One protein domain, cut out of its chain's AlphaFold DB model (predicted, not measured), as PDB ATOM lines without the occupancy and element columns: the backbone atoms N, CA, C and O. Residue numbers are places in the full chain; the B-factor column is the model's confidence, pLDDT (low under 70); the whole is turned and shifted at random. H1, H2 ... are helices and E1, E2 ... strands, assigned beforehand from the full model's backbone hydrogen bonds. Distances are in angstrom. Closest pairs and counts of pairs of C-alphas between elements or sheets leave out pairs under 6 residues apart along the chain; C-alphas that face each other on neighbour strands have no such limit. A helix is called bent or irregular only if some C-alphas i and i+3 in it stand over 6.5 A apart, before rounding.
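This is residues 2 to 19 and 29 to 116 of the 144 residues of an uncharacterized protein of Novosphingobium fluoreni (UniProt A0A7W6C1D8). One long helix, H4, makes a spine with a kink in it, and three shorter helices pack on it one after another along its length: H3 crosses its first half, H2 crosses its middle, and H1 packs end-on near its last turns. Past the last residue of H4 the strand E1 turns off sideways, and residues 111 to 116 stick out as a free tail. The printed part has 106 residues, with four named helices and one named strand in the order H1, H2, H3, H4, E1, and the class is mostly helix. The whole is loose, with a radius of gyration of the C-alphas of 17.5 A and spans of 52 by 37 by 23 A.

Find C-alpha 68 at (196.551, 238.664, 286.779); from there H4, residues 68 to 100, runs 46.8 A to C-alpha 100 at (231.692, 257.580, 311.237), with a kink of 28 degrees near residue 87. Look next at H3, residues 45 to 60, which is 23.3 A long, and at H2, residues 29 to 41, 18.3 A long. H2 is irregular, but only just: C-alphas 36 and 39 are 6.8 A apart. H1, residues 2 to 8, begins at C-alpha 2 at (219.460, 250.405, 311.528) and is 10.0 A long. E1, residues 104 to 109, is 15.9 A long.

Start at the hub, H4, which touches the three other helices. With residues 80 to 91 alone it touches H2, at a steep tilt of 65 degrees, opposite ways; the closest C-alphas are those of Cys 34 and Gly 87, 5.2 A apart. With residues 75 to 82 alone it touches H3, at a steep tilt of 53 degrees, opposite ways; the closest C-alphas, of Ile 51 and Thr 79, are 6.0 A apart. With residues 91 to 98 alone it touches H1, about perpendicular at 87 degrees; the closest C-alphas, of Val 2 and Ala 94, are 7.2 A apart. H1 also touches H2, through residues 33 to 36 of H2 alone, with the C-alphas of Leu 5 and Leu 33 the closest at 7.4 A. H2 and H3 are close but not clearly touching, and H1 and H3 are apart. E1 pairs with no named strand; its closest C-alpha to H4 is that of Leu 104, 5.7 A from that of Leu 98. Every O i to N i+4 pair is within hydrogen-bond range in H1 and H3, against 7 of 9 in H2 and 28 of 29 in H4.

The two C-alphas farthest apart, of Asp 13 and Glu 66, are 52.2 A from each other. Residues 20 to 28 are not printed, and you will find C-alphas 19 and 29 5.2 A apart across this cut, which lies in the link from H1 to H2. Of the links that are printed whole, H2 to H3 and H4 to E1 are tight and H3 to H4 is short. In the pLDDT column the mean of the printed part is 79.9, and residues 38 to 47, 83 to 89 and 111 to 116 are under 70.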
ATOM      1  N   VAL A   2     218.416 251.419 311.844       86.44
ATOM      2  CA  VAL A   2     219.460 250.405 311.528       86.44
ATOM      3  C   VAL A   2     220.295 250.005 312.752       86.44
ATOM      4  O   VAL A   2     220.518 248.824 312.974       86.44
ATOM      5  N   LEU A   3     220.688 250.971 313.590       88.44
ATOM      6  CA  LEU A   3     221.403 250.698 314.843       88.44
ATOM      7  C   LEU A   3     220.609 249.798 315.807       88.44
ATOM      8  O   LEU A   3     221.198 248.948 316.459       88.44
ATOM      9  N   HIS A   4     219.287 249.976 315.882       89.06
ATOM     10  CA  HIS A   4     218.422 249.179 316.756       89.06
ATOM     11  C   HIS A   4     218.287 247.749 316.232       89.06
ATOM     12  O   HIS A   4     218.516 246.818 316.987       89.06
ATOM     13  N   LEU A   5     218.057 247.587 314.924       91.06
ATOM     14  CA  LEU A   5     218.020 246.272 314.278       91.06
ATOM     15  C   LEU A   5     219.334 245.507 314.467       91.06
ATOM     16  O   LEU A   5     219.312 244.324 314.767       91.06
ATOM     17  N   ILE A   6     220.485 246.178 314.334       92.00
ATOM     18  CA  ILE A   6     221.795 245.563 314.605       92.00
ATOM     19  C   ILE A   6     221.911 245.140 316.075       92.00
ATOM     20  O   ILE A   6     222.495 244.099 316.353       92.00
ATOM     21  N   ALA A   7     221.368 245.929 317.002       92.38
ATOM     22  CA  ALA A   7     221.407 245.616 318.423       92.38
ATOM     23  C   ALA A   7     220.493 244.456 318.825       92.38
ATOM     24  O   ALA A   7     220.874 243.676 319.688       92.38
ATOM     25  N   GLU A   8     219.333 244.308 318.186       90.75
ATOM     26  CA  GLU A   8     218.410 243.187 318.424       90.75
ATOM     27  C   GLU A   8     219.052 241.827 318.126       90.75
ATOM     28  O   GLU A   8     218.803 240.856 318.836       90.75
ATOM     29  N   ILE A   9     219.897 241.760 317.095       92.44
ATOM     30  CA  ILE A   9     220.600 240.534 316.688       92.44
ATOM     31  C   ILE A   9     222.044 240.468 317.204       92.44
ATOM     32  O   ILE A   9     222.797 239.568 316.822       92.44
ATOM     33  N   ALA A  10     222.467 241.441 318.015       93.12
ATOM     34  CA  ALA A  10     223.802 241.437 318.585       93.12
ATOM     35  C   ALA A  10     223.915 240.329 319.640       93.12
ATOM     36  O   ALA A  10     223.049 240.149 320.494       93.12
ATOM     37  N   ARG A  11     225.020 239.587 319.589       91.00
ATOM     38  CA  ARG A  11     225.398 238.601 320.602       91.00
ATOM     39  C   ARG A  11     225.781 239.307 321.906       91.00
ATOM     40  O   ARG A  11     225.941 240.525 321.955       91.00
ATOM     41  N   SER A  12     225.994 238.527 322.964       87.38
ATOM     42  CA  SER A  12     226.398 239.037 324.285       87.38
ATOM     43  C   SER A  12     227.712 239.831 324.277       87.38
ATOM     44  O   SER A  12     227.920 240.670 325.147       87.38
ATOM     45  N   ASP A  13     228.575 239.608 323.286       88.38
ATOM     46  CA  ASP A  13     229.812 240.367 323.061       88.38
ATOM     47  C   ASP A  13     229.596 241.690 322.291       88.38
ATOM     48  O   ASP A  13     230.557 242.387 321.959       88.38
ATOM     49  N   GLY A  14     228.345 242.038 321.977       89.81
ATOM     50  CA  GLY A  14     227.967 243.231 321.221       89.81
ATOM     51  C   GLY A  14     228.179 243.118 319.710       89.81
ATOM     52  O   GLY A  14     228.024 244.118 319.003       89.81
ATOM     53  N   SER A  15     228.546 241.941 319.191       93.75
ATOM     54  CA  SER A  15     228.749 241.711 317.758       93.75
ATOM     55  C   SER A  15     227.529 241.092 317.074       93.75
ATOM     56  O   SER A  15     226.878 240.202 317.610       93.75
ATOM     57  N   ALA A  16     227.246 241.531 315.854       94.06
ATOM     58  CA  ALA A  16     226.169 241.059 315.000       94.06
ATOM     59  C   ALA A  16     226.735 240.598 313.650       94.06
ATOM     60  O   ALA A  16     227.492 241.325 312.993       94.06
ATOM     61  N   GLY A  17     226.330 239.403 313.219       91.88
ATOM     62  CA  GLY A  17     226.789 238.766 311.986       91.88
ATOM     63  C   GLY A  17     227.947 237.776 312.200       91.88
ATOM     64  O   GLY A  17     228.303 237.462 313.335       91.88
ATOM     65  N   PRO A  18     228.543 237.248 311.115       90.81
ATOM     66  CA  PRO A  18     228.306 237.643 309.723       90.81
ATOM     67  C   PRO A  18     226.964 237.192 309.142       90.81
ATOM     68  O   PRO A  18     226.462 237.803 308.197       90.81
ATOM     69  N   TYR A  19     226.378 236.158 309.734       91.25
ATOM     70  CA  TYR A  19     225.091 235.603 309.342       91.25
ATOM     71  C   TYR A  19     224.068 235.776 310.457       91.25
ATOM     72  O   TYR A  19     224.434 235.855 311.630       91.25
ATOM     73  N   ILE A  29     224.123 239.205 307.227       90.56
ATOM     74  CA  ILE A  29     223.604 240.350 307.996       90.56
ATOM     75  C   ILE A  29     223.201 241.525 307.096       90.56
ATOM     76  O   ILE A  29     222.301 242.292 307.429       90.56
ATOM     77  N   ARG A  30     223.848 241.683 305.933       87.38
ATOM     78  CA  ARG A  30     223.486 242.736 304.978       87.38
ATOM     79  C   ARG A  30     222.129 242.473 304.349       87.38
ATOM     80  O   ARG A  30     221.338 243.407 304.256       87.38
ATOM     81  N   ASP A  31     221.883 241.242 303.917       85.25
ATOM     82  CA  ASP A  31     220.614 240.867 303.297       85.25
ATOM     83  C   ASP A  31     219.490 240.885 304.329       85.25
ATOM     84  O   ASP A  31     218.455 241.497 304.078       85.25
ATOM     85  N   TRP A  32     219.756 240.373 305.533       89.62
ATOM     86  CA  TRP A  32     218.833 240.467 306.659       89.62
ATOM     87  C   TRP A  32     218.451 241.918 306.978       89.62
ATOM     88  O   TRP A  32     217.269 242.231 307.091       89.62
ATOM     89  N   LEU A  33     219.423 242.839 307.057       88.75
ATOM     90  CA  LEU A  33     219.136 244.261 307.285       88.75
ATOM     91  C   LEU A  33     218.323 244.879 306.145       88.75
ATOM     92  O   LEU A  33     217.479 245.732 306.400       88.75
ATOM     93  N   CYS A  34     218.572 244.487 304.894       82.75
ATOM     94  CA  CYS A  34     217.762 244.964 303.774       82.75
ATOM     95  C   CYS A  34     216.310 244.513 303.928       82.75
ATOM     96  O   CYS A  34     215.411 245.336 303.769       82.75
ATOM     97  N   ASP A  35     216.103 243.249 304.293       81.62
ATOM     98  CA  ASP A  35     214.783 242.646 304.459       81.62
ATOM     99  C   ASP A  35     214.030 243.210 305.663       81.62
ATOM    100  O   ASP A  35     212.869 243.594 305.530       81.62
ATOM    101  N   ALA A  36     214.698 243.384 306.805       83.50
ATOM    102  CA  ALA A  36     214.124 244.005 308.000       83.50
ATOM    103  C   ALA A  36     213.679 245.461 307.761       83.50
ATOM    104  O   ALA A  36     212.772 245.966 308.422       83.50
ATOM    105  N   LEU A  37     214.292 246.146 306.790       77.94
ATOM    106  CA  LEU A  37     213.919 247.504 306.398       77.94
ATOM    107  C   LEU A  37     212.817 247.548 305.327       77.94
ATOM    108  O   LEU A  37     212.211 248.609 305.149       77.94
ATOM    109  N   LEU A  38     212.510 246.435 304.640       69.44
ATOM    110  CA  LEU A  38     211.461 246.392 303.611       69.44
ATOM    111  C   LEU A  38     210.091 246.838 304.154       69.44
ATOM    112  O   LEU A  38     209.505 247.735 303.541       69.44
ATOM    113  N   PRO A  39     209.573 246.323 305.296       64.25
ATOM    114  CA  PRO A  39     208.275 246.732 305.861       64.25
ATOM    115  C   PRO A  39     208.140 248.237 306.101       64.25
ATOM    116  O   PRO A  39     207.041 248.786 306.064       64.25
ATOM    117  N   LEU A  40     209.261 248.921 306.317       59.69
ATOM    118  CA  LEU A  40     209.300 250.353 306.593       59.69
ATOM    119  C   LEU A  40     209.301 251.162 305.290       59.69
ATOM    120  O   LEU A  40     208.664 252.208 305.230       59.69
ATOM    121  N   ALA A  41     209.891 250.626 304.217       55.50
ATOM    122  CA  ALA A  41     209.740 251.151 302.860       55.50
ATOM    123  C   ALA A  41     208.334 250.900 302.269       55.50
ATOM    124  O   ALA A  41     207.895 251.642 301.390       55.50
ATOM    125  N   HIS A  42     207.608 249.883 302.752       50.84
ATOM    126  CA  HIS A  42     206.237 249.578 302.319       50.84
ATOM    127  C   HIS A  42     205.209 250.667 302.673       50.84
ATOM    128  O   HIS A  42     204.171 250.735 302.017       50.84
ATOM    129  N   ARG A  43     205.493 251.533 303.656       53.00
ATOM    130  CA  ARG A  43     204.591 252.614 304.091       53.00
ATOM    131  C   ARG A  43     204.713 253.916 303.286       53.00
ATOM    132  O   ARG A  43     203.972 254.852 303.559       53.00
ATOM    133  N   ASP A  44     205.608 253.983 302.300       55.97
ATOM    134  CA  ASP A  44     205.988 255.237 301.639       55.97
ATOM    135  C   ASP A  44     205.421 255.378 300.209       55.97
ATOM    136  O   ASP A  44     205.429 254.419 299.430       55.97
ATOM    137  N   GLN A  45     205.029 256.597 299.801       58.38
ATOM    138  CA  GLN A  45     204.641 256.943 298.411       58.38
ATOM    139  C   GLN A  45     205.694 256.494 297.378       58.38
ATOM    140  O   GLN A  45     205.386 256.157 296.233       58.38
ATOM    141  N   ARG A  46     206.952 256.414 297.817       62.00
ATOM    142  CA  ARG A  46     208.101 255.941 297.046       62.00
ATOM    143  C   ARG A  46     207.954 254.494 296.559       62.00
ATOM    144  O   ARG A  46     208.460 254.185 295.483       62.00
ATOM    145  N   ARG A  47     207.249 253.613 297.284       69.44
ATOM    146  CA  ARG A  47     207.011 252.230 296.836       69.44
ATOM    147  C   ARG A  47     206.091 252.177 295.626       69.44
ATOM    148  O   ARG A  47     206.378 251.421 294.708       69.44
ATOM    149  N   GLN A  48     205.027 252.976 295.600       71.12
ATOM    150  CA  GLN A  48     204.113 253.010 294.453       71.12
ATOM    151  C   GLN A  48     204.847 253.448 293.179       71.12
ATOM    152  O   GLN A  48     204.678 252.835 292.129       71.12
ATOM    153  N   ALA A  49     205.758 254.420 293.294       74.62
ATOM    154  CA  ALA A  49     206.627 254.820 292.189       74.62
ATOM    155  C   ALA A  49     207.579 253.692 291.738       74.62
ATOM    156  O   ALA A  49     207.798 253.506 290.541       74.62
ATOM    157  N   VAL A  50     208.124 252.907 292.676       74.94
ATOM    158  CA  VAL A  50     208.961 251.739 292.350       74.94
ATOM    159  C   VAL A  50     208.142 250.635 291.679       74.94
ATOM    160  O   VAL A  50     208.586 250.112 290.664       74.94
ATOM    161  N   ILE A  51     206.951 250.310 292.188       80.31
ATOM    162  CA  ILE A  51     206.053 249.310 291.589       80.31
ATOM    163  C   ILE A  51     205.679 249.718 290.168       80.31
ATOM    164  O   ILE A  51     205.780 248.896 289.261       80.31
ATOM    165  N   ALA A  52     205.292 250.979 289.957       82.00
ATOM    166  CA  ALA A  52     204.961 251.494 288.633       82.00
ATOM    167  C   ALA A  52     206.136 251.309 287.660       82.00
ATOM    168  O   ALA A  52     205.966 250.739 286.584       82.00
ATOM    169  N   LYS A  53     207.349 251.675 288.088       81.69
ATOM    170  CA  LYS A  53     208.567 251.528 287.284       81.69
ATOM    171  C   LYS A  53     208.938 250.064 287.015       81.69
ATOM    172  O   LYS A  53     209.341 249.729 285.905       81.69
ATOM    173  N   VAL A  54     208.806 249.181 288.007       84.00
ATOM    174  CA  VAL A  54     209.056 247.737 287.848       84.00
ATOM    175  C   VAL A  54     208.034 247.115 286.902       84.00
ATOM    176  O   VAL A  54     208.408 246.320 286.043       84.00
ATOM    177  N   ARG A  55     206.761 247.500 287.007       85.50
ATOM    178  CA  ARG A  55     205.701 247.032 286.113       85.50
ATOM    179  C   ARG A  55     205.944 247.471 284.671       85.50
ATOM    180  O   ARG A  55     205.818 246.644 283.773       85.50
ATOM    181  N   GLU A  56     206.313 248.732 284.444       85.12
ATOM    182  CA  GLU A  56     206.684 249.223 283.110       85.12
ATOM    183  C   GLU A  56     207.875 248.454 282.535       85.12
ATOM    184  O   GLU A  56     207.811 248.015 281.389       85.12
ATOM    185  N   GLN A  57     208.910 248.208 283.345       84.62
ATOM    186  CA  GLN A  57     210.082 247.442 282.919       84.62
ATOM    187  C   GLN A  57     209.742 245.981 282.585       84.62
ATOM    188  O   GLN A  57     210.190 245.450 281.575       84.62
ATOM    189  N   LEU A  58     208.939 245.304 283.411       85.62
ATOM    190  CA  LEU A  58     208.523 243.924 283.139       85.62
ATOM    191  C   LEU A  58     207.647 243.834 281.886       85.62
ATOM    192  O   LEU A  58     207.758 242.869 281.130       85.62
ATOM    193  N   LYS A  59     206.808 244.850 281.647       85.31
ATOM    194  CA  LYS A  59     206.001 244.959 280.431       85.31
ATOM    195  C   LYS A  59     206.874 245.195 279.196       85.31
ATOM    196  O   LYS A  59     206.647 244.537 278.188       85.31
ATOM    197  N   SER A  60     207.875 246.080 279.267       85.25
ATOM    198  CA  SER A  60     208.798 246.320 278.145       85.25
ATOM    199  C   SER A  60     209.659 245.101 277.824       85.25
ATOM    200  O   SER A  60     209.953 244.846 276.662       85.25
ATOM    201  N   ASP A  61     210.029 244.331 278.846       85.31
ATOM    202  CA  ASP A  61     210.820 243.109 278.709       85.31
ATOM    203  C   ASP A  61     209.992 241.896 278.243       85.31
ATOM    204  O   ASP A  61     210.559 240.823 278.038       85.31
ATOM    205  N   GLY A  62     208.661 242.021 278.134       85.38
ATOM    206  CA  GLY A  62     207.765 240.903 277.812       85.38
ATOM    207  C   GLY A  62     207.712 239.816 278.895       85.38
ATOM    208  O   GLY A  62     207.388 238.670 278.605       85.38
ATOM    209  N   LYS A  63     208.057 240.155 280.143       84.56
ATOM    210  CA  LYS A  63     208.154 239.221 281.283       84.56
ATOM    211  C   LYS A  63     206.932 239.249 282.198       84.56
ATOM    212  O   LYS A  63     206.973 238.666 283.277       84.56
ATOM    213  N   LEU A  64     205.880 239.968 281.813       83.12
ATOM    214  CA  LEU A  64     204.640 240.025 282.575       83.12
ATOM    215  C   LEU A  64     203.710 238.884 282.122       83.12
ATOM    216  O   LEU A  64     203.349 238.860 280.946       83.12
ATOM    217  N   PRO A  65     203.323 237.956 283.013       83.81
ATOM    218  CA  PRO A  65     202.309 236.948 282.715       83.81
ATOM    219  C   PRO A  65     200.962 237.573 282.317       83.81
ATOM    220  O   PRO A  65     200.624 238.666 282.772       83.81
ATOM    221  N   GLU A  66     200.180 236.859 281.502       80.75
ATOM    222  CA  GLU A  66     198.807 237.261 281.147       80.75
ATOM    223  C   GLU A  66     197.819 237.037 282.300       80.75
ATOM    224  O   GLU A  66     196.855 237.788 282.446       80.75
ATOM    225  N   ASP A  67     198.076 236.029 283.142       89.69
ATOM    226  CA  ASP A  67     197.305 235.802 284.361       89.69
ATOM    227  C   ASP A  67     197.565 236.914 285.385       89.69
ATOM    228  O   ASP A  67     198.708 237.188 285.759       89.69
ATOM    229  N   ALA A  68     196.487 237.529 285.869       79.31
ATOM    230  CA  ALA A  68     196.551 238.664 286.779       79.31
ATOM    231  C   ALA A  68     197.204 238.297 288.122       79.31
ATOM    232  O   ALA A  68     198.017 239.065 288.636       79.31
ATOM    233  N   ALA A  69     196.914 237.110 288.665       81.62
ATOM    234  CA  ALA A  69     197.484 236.672 289.938       81.62
ATOM    235  C   ALA A  69     198.989 236.369 289.814       81.62
ATOM    236  O   ALA A  69     199.788 236.792 290.655       81.62
ATOM    237  N   ALA A  70     199.402 235.696 288.737       80.62
ATOM    238  CA  ALA A  70     200.812 235.460 288.435       80.62
ATOM    239  C   ALA A  70     201.576 236.763 288.132       80.62
ATOM    240  O   ALA A  70     202.743 236.907 288.520       80.62
ATOM    241  N   ALA A  71     200.932 237.730 287.472       79.25
ATOM    242  CA  ALA A  71     201.509 239.043 287.203       79.25
ATOM    243  C   ALA A  71     201.769 239.827 288.492       79.25
ATOM    244  O   ALA A  71     202.871 240.352 288.666       79.25
ATOM    245  N   ASP A  72     200.815 239.843 289.421       79.19
ATOM    246  CA  ASP A  72     200.976 240.508 290.715       79.19
ATOM    247  C   ASP A  72     202.093 239.868 291.550       79.19
ATOM    248  O   ASP A  72     202.938 240.582 292.095       79.19
ATOM    249  N   ALA A  73     202.181 238.534 291.583       81.38
ATOM    250  CA  ALA A  73     203.273 237.832 292.263       81.38
ATOM    251  C   ALA A  73     204.650 238.161 291.650       81.38
ATOM    252  O   ALA A  73     205.624 238.395 292.371       81.38
ATOM    253  N   THR A  74     204.728 238.240 290.319       83.56
ATOM    254  CA  THR A  74     205.962 238.584 289.594       83.56
ATOM    255  C   THR A  74     206.381 240.032 289.858       83.56
ATOM    256  O   THR A  74     207.556 240.302 290.118       83.56
ATOM    257  N   ILE A  75     205.428 240.973 289.843       81.44
ATOM    258  CA  ILE A  75     205.671 242.386 290.170       81.44
ATOM    259  C   ILE A  75     206.124 242.526 291.623       81.44
ATOM    260  O   ILE A  75     207.072 243.266 291.890       81.44
ATOM    261  N   GLU A  76     205.484 241.828 292.562       79.56
ATOM    262  CA  GLU A  76     205.849 241.856 293.979       79.56
ATOM    263  C   GLU A  76     207.280 241.349 294.183       79.56
ATOM    264  O   GLU A  76     208.082 242.023 294.834       79.56
ATOM    265  N   GLN A  77     207.638 240.218 293.570       80.44
ATOM    266  CA  GLN A  77     208.982 239.657 293.668       80.44
ATOM    267  C   GLN A  77     210.035 240.586 293.048       80.44
ATOM    268  O   GLN A  77     211.033 240.910 293.691       80.44
ATOM    269  N   ALA A  78     209.792 241.101 291.841       80.94
ATOM    270  CA  ALA A  78     210.713 242.027 291.182       80.94
ATOM    271  C   ALA A  78     210.838 243.365 291.932       80.94
ATOM    272  O   ALA A  78     211.921 243.957 291.992       80.94
ATOM    273  N   THR A  79     209.752 243.832 292.554       78.50
ATOM    274  CA  THR A  79     209.758 245.004 293.437       78.50
ATOM    275  C   THR A  79     210.607 244.732 294.669       78.50
ATOM    276  O   THR A  79     211.472 245.545 294.992       78.50
ATOM    277  N   ARG A  80     210.429 243.581 295.329       73.00
ATOM    278  CA  ARG A  80     211.273 243.163 296.458       73.00
ATOM    279  C   ARG A  80     212.739 243.113 296.057       73.00
ATOM    280  O   ARG A  80     213.564 243.676 296.767       73.00
ATOM    281  N   ASP A  81     213.071 242.557 294.898       76.06
ATOM    282  CA  ASP A  81     214.453 242.495 294.413       76.06
ATOM    283  C   ASP A  81     215.033 243.885 294.109       76.06
ATOM    284  O   ASP A  81     216.191 244.169 294.435       76.06
ATOM    285  N   HIS A  82     214.239 244.785 293.521       72.12
ATOM    286  CA  HIS A  82     214.645 246.167 293.256       72.12
ATOM    287  C   HIS A  82     214.881 246.952 294.552       72.12
ATOM    288  O   HIS A  82     215.878 247.675 294.684       72.12
ATOM    289  N   VAL A  83     213.987 246.788 295.530       69.75
ATOM    290  CA  VAL A  83     214.127 247.417 296.843       69.75
ATOM    291  C   VAL A  83     215.274 246.784 297.620       69.75
ATOM    292  O   VAL A  83     216.034 247.531 298.212       69.75
ATOM    293  N   ARG A  84     215.507 245.468 297.557       66.75
ATOM    294  CA  ARG A  84     216.694 244.814 298.139       66.75
ATOM    295  C   ARG A  84     217.984 245.377 297.549       66.75
ATOM    296  O   ARG A  84     218.890 245.749 298.291       66.75
ATOM    297  N   LYS A  85     218.069 245.519 296.220       67.19
ATOM    298  CA  LYS A  85     219.233 246.125 295.543       67.19
ATOM    299  C   LYS A  85     219.478 247.566 296.000       67.19
ATOM    300  O   LYS A  85     220.602 247.902 296.363       67.19
ATOM    301  N   SER A  86     218.436 248.394 296.039       64.06
ATOM    302  CA  SER A  86     218.528 249.786 296.516       64.06
ATOM    303  C   SER A  86     218.775 249.869 298.032       64.06
ATOM    304  O   SER A  86     219.509 250.729 298.519       64.06
ATOM    305  N   GLY A  87     218.208 248.925 298.775       66.94
ATOM    306  CA  GLY A  87     218.326 248.732 300.212       66.94
ATOM    307  C   GLY A  87     219.757 248.420 300.613       66.94
ATOM    308  O   GLY A  87     220.246 249.036 301.549       66.94
ATOM    309  N   ARG A  88     220.486 247.595 299.849       69.06
ATOM    310  CA  ARG A  88     221.916 247.338 300.094       69.06
ATOM    311  C   ARG A  88     222.746 248.623 300.063       69.06
ATOM    312  O   ARG A  88     223.604 248.810 300.926       69.06
ATOM    313  N   CYS A  89     222.475 249.533 299.124       65.75
ATOM    314  CA  CYS A  89     223.138 250.842 299.075       65.75
ATOM    315  C   CYS A  89     222.763 251.724 300.276       65.75
ATOM    316  O   CYS A  89     223.645 252.321 300.898       65.75
ATOM    317  N   ASN A  90     221.481 251.767 300.643       73.44
ATOM    318  CA  ASN A  90     221.004 252.559 301.781       73.44
ATOM    319  C   ASN A  90     221.529 252.024 303.121       73.44
ATOM    320  O   ASN A  90     222.001 252.802 303.944       73.44
ATOM    321  N   VAL A  91     221.523 250.703 303.321       82.88
ATOM    322  CA  VAL A  91     222.102 250.023 304.490       82.88
ATOM    323  C   VAL A  91     223.596 250.296 304.567       82.88
ATOM    324  O   VAL A  91     224.083 250.685 305.622       82.88
ATOM    325  N   SER A  92     224.331 250.150 303.461       81.94
ATOM    326  CA  SER A  92     225.772 250.426 303.434       81.94
ATOM    327  C   SER A  92     226.087 251.874 303.818       81.94
ATOM    328  O   SER A  92     227.013 252.121 304.594       81.94
ATOM    329  N   THR A  93     225.291 252.824 303.321       81.31
ATOM    330  CA  THR A  93     225.428 254.250 303.645       81.31
ATOM    331  C   THR A  93     225.118 254.501 305.118       81.31
ATOM    332  O   THR A  93     225.986 254.986 305.836       81.31
ATOM    333  N   ALA A  94     223.957 254.053 305.604       87.19
ATOM    334  CA  ALA A  94     223.546 254.221 306.996       87.19
ATOM    335  C   ALA A  94     224.535 253.580 307.982       87.19
ATOM    336  O   ALA A  94     224.907 254.190 308.979       87.19
ATOM    337  N   VAL A  95     225.014 252.367 307.694       89.81
ATOM    338  CA  VAL A  95     226.064 251.712 308.489       89.81
ATOM    339  C   VAL A  95     227.356 252.523 308.450       89.81
ATOM    340  O   VAL A  95     228.010 252.666 309.477       89.81
ATOM    341  N   SER A  96     227.740 253.060 307.290       87.62
ATOM    342  CA  SER A  96     228.946 253.885 307.185       87.62
ATOM    343  C   SER A  96     228.826 255.171 308.004       87.62
ATOM    344  O   SER A  96     229.797 255.558 308.645       87.62
ATOM    345  N   ASP A  97     227.648 255.788 308.057       91.69
ATOM    346  CA  ASP A  97     227.397 256.962 308.896       91.69
ATOM    347  C   ASP A  97     227.432 256.618 310.389       91.69
ATOM    348  O   ASP A  97     228.043 257.346 311.165       91.69
ATOM    349  N   LEU A  98     226.884 255.468 310.794       91.62
ATOM    350  CA  LEU A  98     226.982 254.975 312.175       91.62
ATOM    351  C   LEU A  98     228.428 254.660 312.586       91.62
ATOM    352  O   LEU A  98     228.814 254.919 313.726       91.62
ATOM    353  N   VAL A  99     229.237 254.126 311.666       93.94
ATOM    354  CA  VAL A  99     230.674 253.913 311.888       93.94
ATOM    355  C   VAL A  99     231.400 255.251 312.026       93.94
ATOM    356  O   VAL A  99     232.188 255.419 312.953       93.94
ATOM    357  N   ARG A 100     231.118 256.224 311.149       91.19
ATOM    358  CA  ARG A 100     231.692 257.580 311.237       91.19
ATOM    359  C   ARG A 100     231.303 258.292 312.532       91.19
ATOM    360  O   ARG A 100     232.134 258.981 313.106       91.19
ATOM    361  N   ALA A 101     230.073 258.092 312.998       91.00
ATOM    362  CA  ALA A 101     229.576 258.624 314.264       91.00
ATOM    363  C   ALA A 101     230.139 257.896 315.503       91.00
ATOM    364  O   ALA A 101     229.807 258.268 316.623       91.00
ATOM    365  N   GLY A 102     230.958 256.851 315.325       93.25
ATOM    366  CA  GLY A 102     231.567 256.106 316.429       93.25
ATOM    367  C   GLY A 102     230.607 255.177 317.178       93.25
ATOM    368  O   GLY A 102     230.938 254.714 318.264       93.25
ATOM    369  N   LEU A 103     229.433 254.882 316.614       93.12
ATOM    370  CA  LEU A 103     228.419 254.019 317.239       93.12
ATOM    371  C   LEU A 103     228.586 252.541 316.860       93.12
ATOM    372  O   LEU A 103     228.071 251.652 317.537       93.12
ATOM    373  N   LEU A 104     229.299 252.269 315.765       94.38
ATOM    374  CA  LEU A 104     229.586 250.920 315.288       94.38
ATOM    375  C   LEU A 104     231.053 250.769 314.895       94.38
ATOM    376  O   LEU A 104     231.657 251.661 314.303       94.38
ATOM    377  N   ARG A 105     231.596 249.572 315.116       94.88
ATOM    378  CA  ARG A 105     232.795 249.079 314.432       94.88
ATOM    379  C   ARG A 105     232.400 248.060 313.375       94.88
ATOM    380  O   ARG A 105     231.533 247.222 313.600       94.88
ATOM    381  N   ARG A 106     233.048 248.123 312.210       93.94
ATOM    382  CA  ARG A 106     232.835 247.184 311.101       93.94
ATOM    383  C   ARG A 106     234.102 246.386 310.856       93.94
ATOM    384  O   ARG A 106     235.145 246.965 310.560       93.94
ATOM    385  N   HIS A 107     233.984 245.069 310.902       90.81
ATOM    386  CA  HIS A 107     235.022 244.160 310.436       90.81
ATOM    387  C   HIS A 107     234.428 243.140 309.464       90.81
ATOM    388  O   HIS A 107     233.236 243.168 309.162       90.81
ATOM    389  N   TYR A 108     235.284 242.304 308.885       89.31
ATOM    390  CA  TYR A 108     234.894 241.378 307.827       89.31
ATOM    391  C   TYR A 108     235.452 239.984 308.128       89.31
ATOM    392  O   TYR A 108     236.669 239.844 308.287       89.31
ATOM    393  N   GLN A 109     234.595 238.967 308.166       86.25
ATOM    394  CA  GLN A 109     234.942 237.570 308.452       86.25
ATOM    395  C   GLN A 109     234.719 236.693 307.210       86.25
ATOM    396  O   GLN A 109     233.787 236.937 306.454       86.25
ATOM    397  N   GLY A 110     235.569 235.690 306.977       78.69
ATOM    398  CA  GLY A 110     235.478 234.777 305.825       78.69
ATOM    399  C   GLY A 110     236.840 234.499 305.180       78.69
ATOM    400  O   GLY A 110     237.816 235.199 305.464       78.69
ATOM    401  N   PHE A 111     236.914 233.467 304.334       57.19
ATOM    402  CA  PHE A 111     238.159 233.032 303.693       57.19
ATOM    403  C   PHE A 111     238.562 233.983 302.550       57.19
ATOM    404  O   PHE A 111     237.729 234.414 301.751       57.19
ATOM    405  N   ARG A 112     239.850 234.350 302.488       54.25
ATOM    406  CA  ARG A 112     240.434 235.117 301.377       54.25
ATOM    407  C   ARG A 112     240.676 234.155 300.214       54.25
ATOM    408  O   ARG A 112     241.609 233.368 300.279       54.25
ATOM    409  N   VAL A 113     239.868 234.244 299.163       50.03
ATOM    410  CA  VAL A 113     240.261 233.771 297.829       50.03
ATOM    411  C   VAL A 113     240.558 235.028 297.009       50.03
ATOM    412  O   VAL A 113     239.836 236.019 297.136       50.03
ATOM    413  N   ASP A 114     241.693 235.034 296.319       49.22
ATOM    414  CA  ASP A 114     242.394 236.188 295.741       49.22
ATOM    415  C   ASP A 114     241.517 237.209 294.987       49.22
ATOM    416  O   ASP A 114     240.560 236.825 294.322       49.22
ATOM    417  N   HIS A 115     241.868 238.510 295.049       47.19
ATOM    418  CA  HIS A 115     242.124 239.385 293.879       47.19
ATOM    419  C   HIS A 115     242.025 240.909 294.175       47.19
ATOM    420  O   HIS A 115     241.539 241.370 295.208       47.19
ATOM    421  N   HIS A 116     242.544 241.690 293.221       45.66
ATOM    422  CA  HIS A 116     243.036 243.067 293.275       45.66
ATOM    423  C   HIS A 116     241.958 244.153 293.055       45.66
ATOM    424  O   HIS A 116     242.313 245.317 292.905       45.66
TER     425      HIS A 116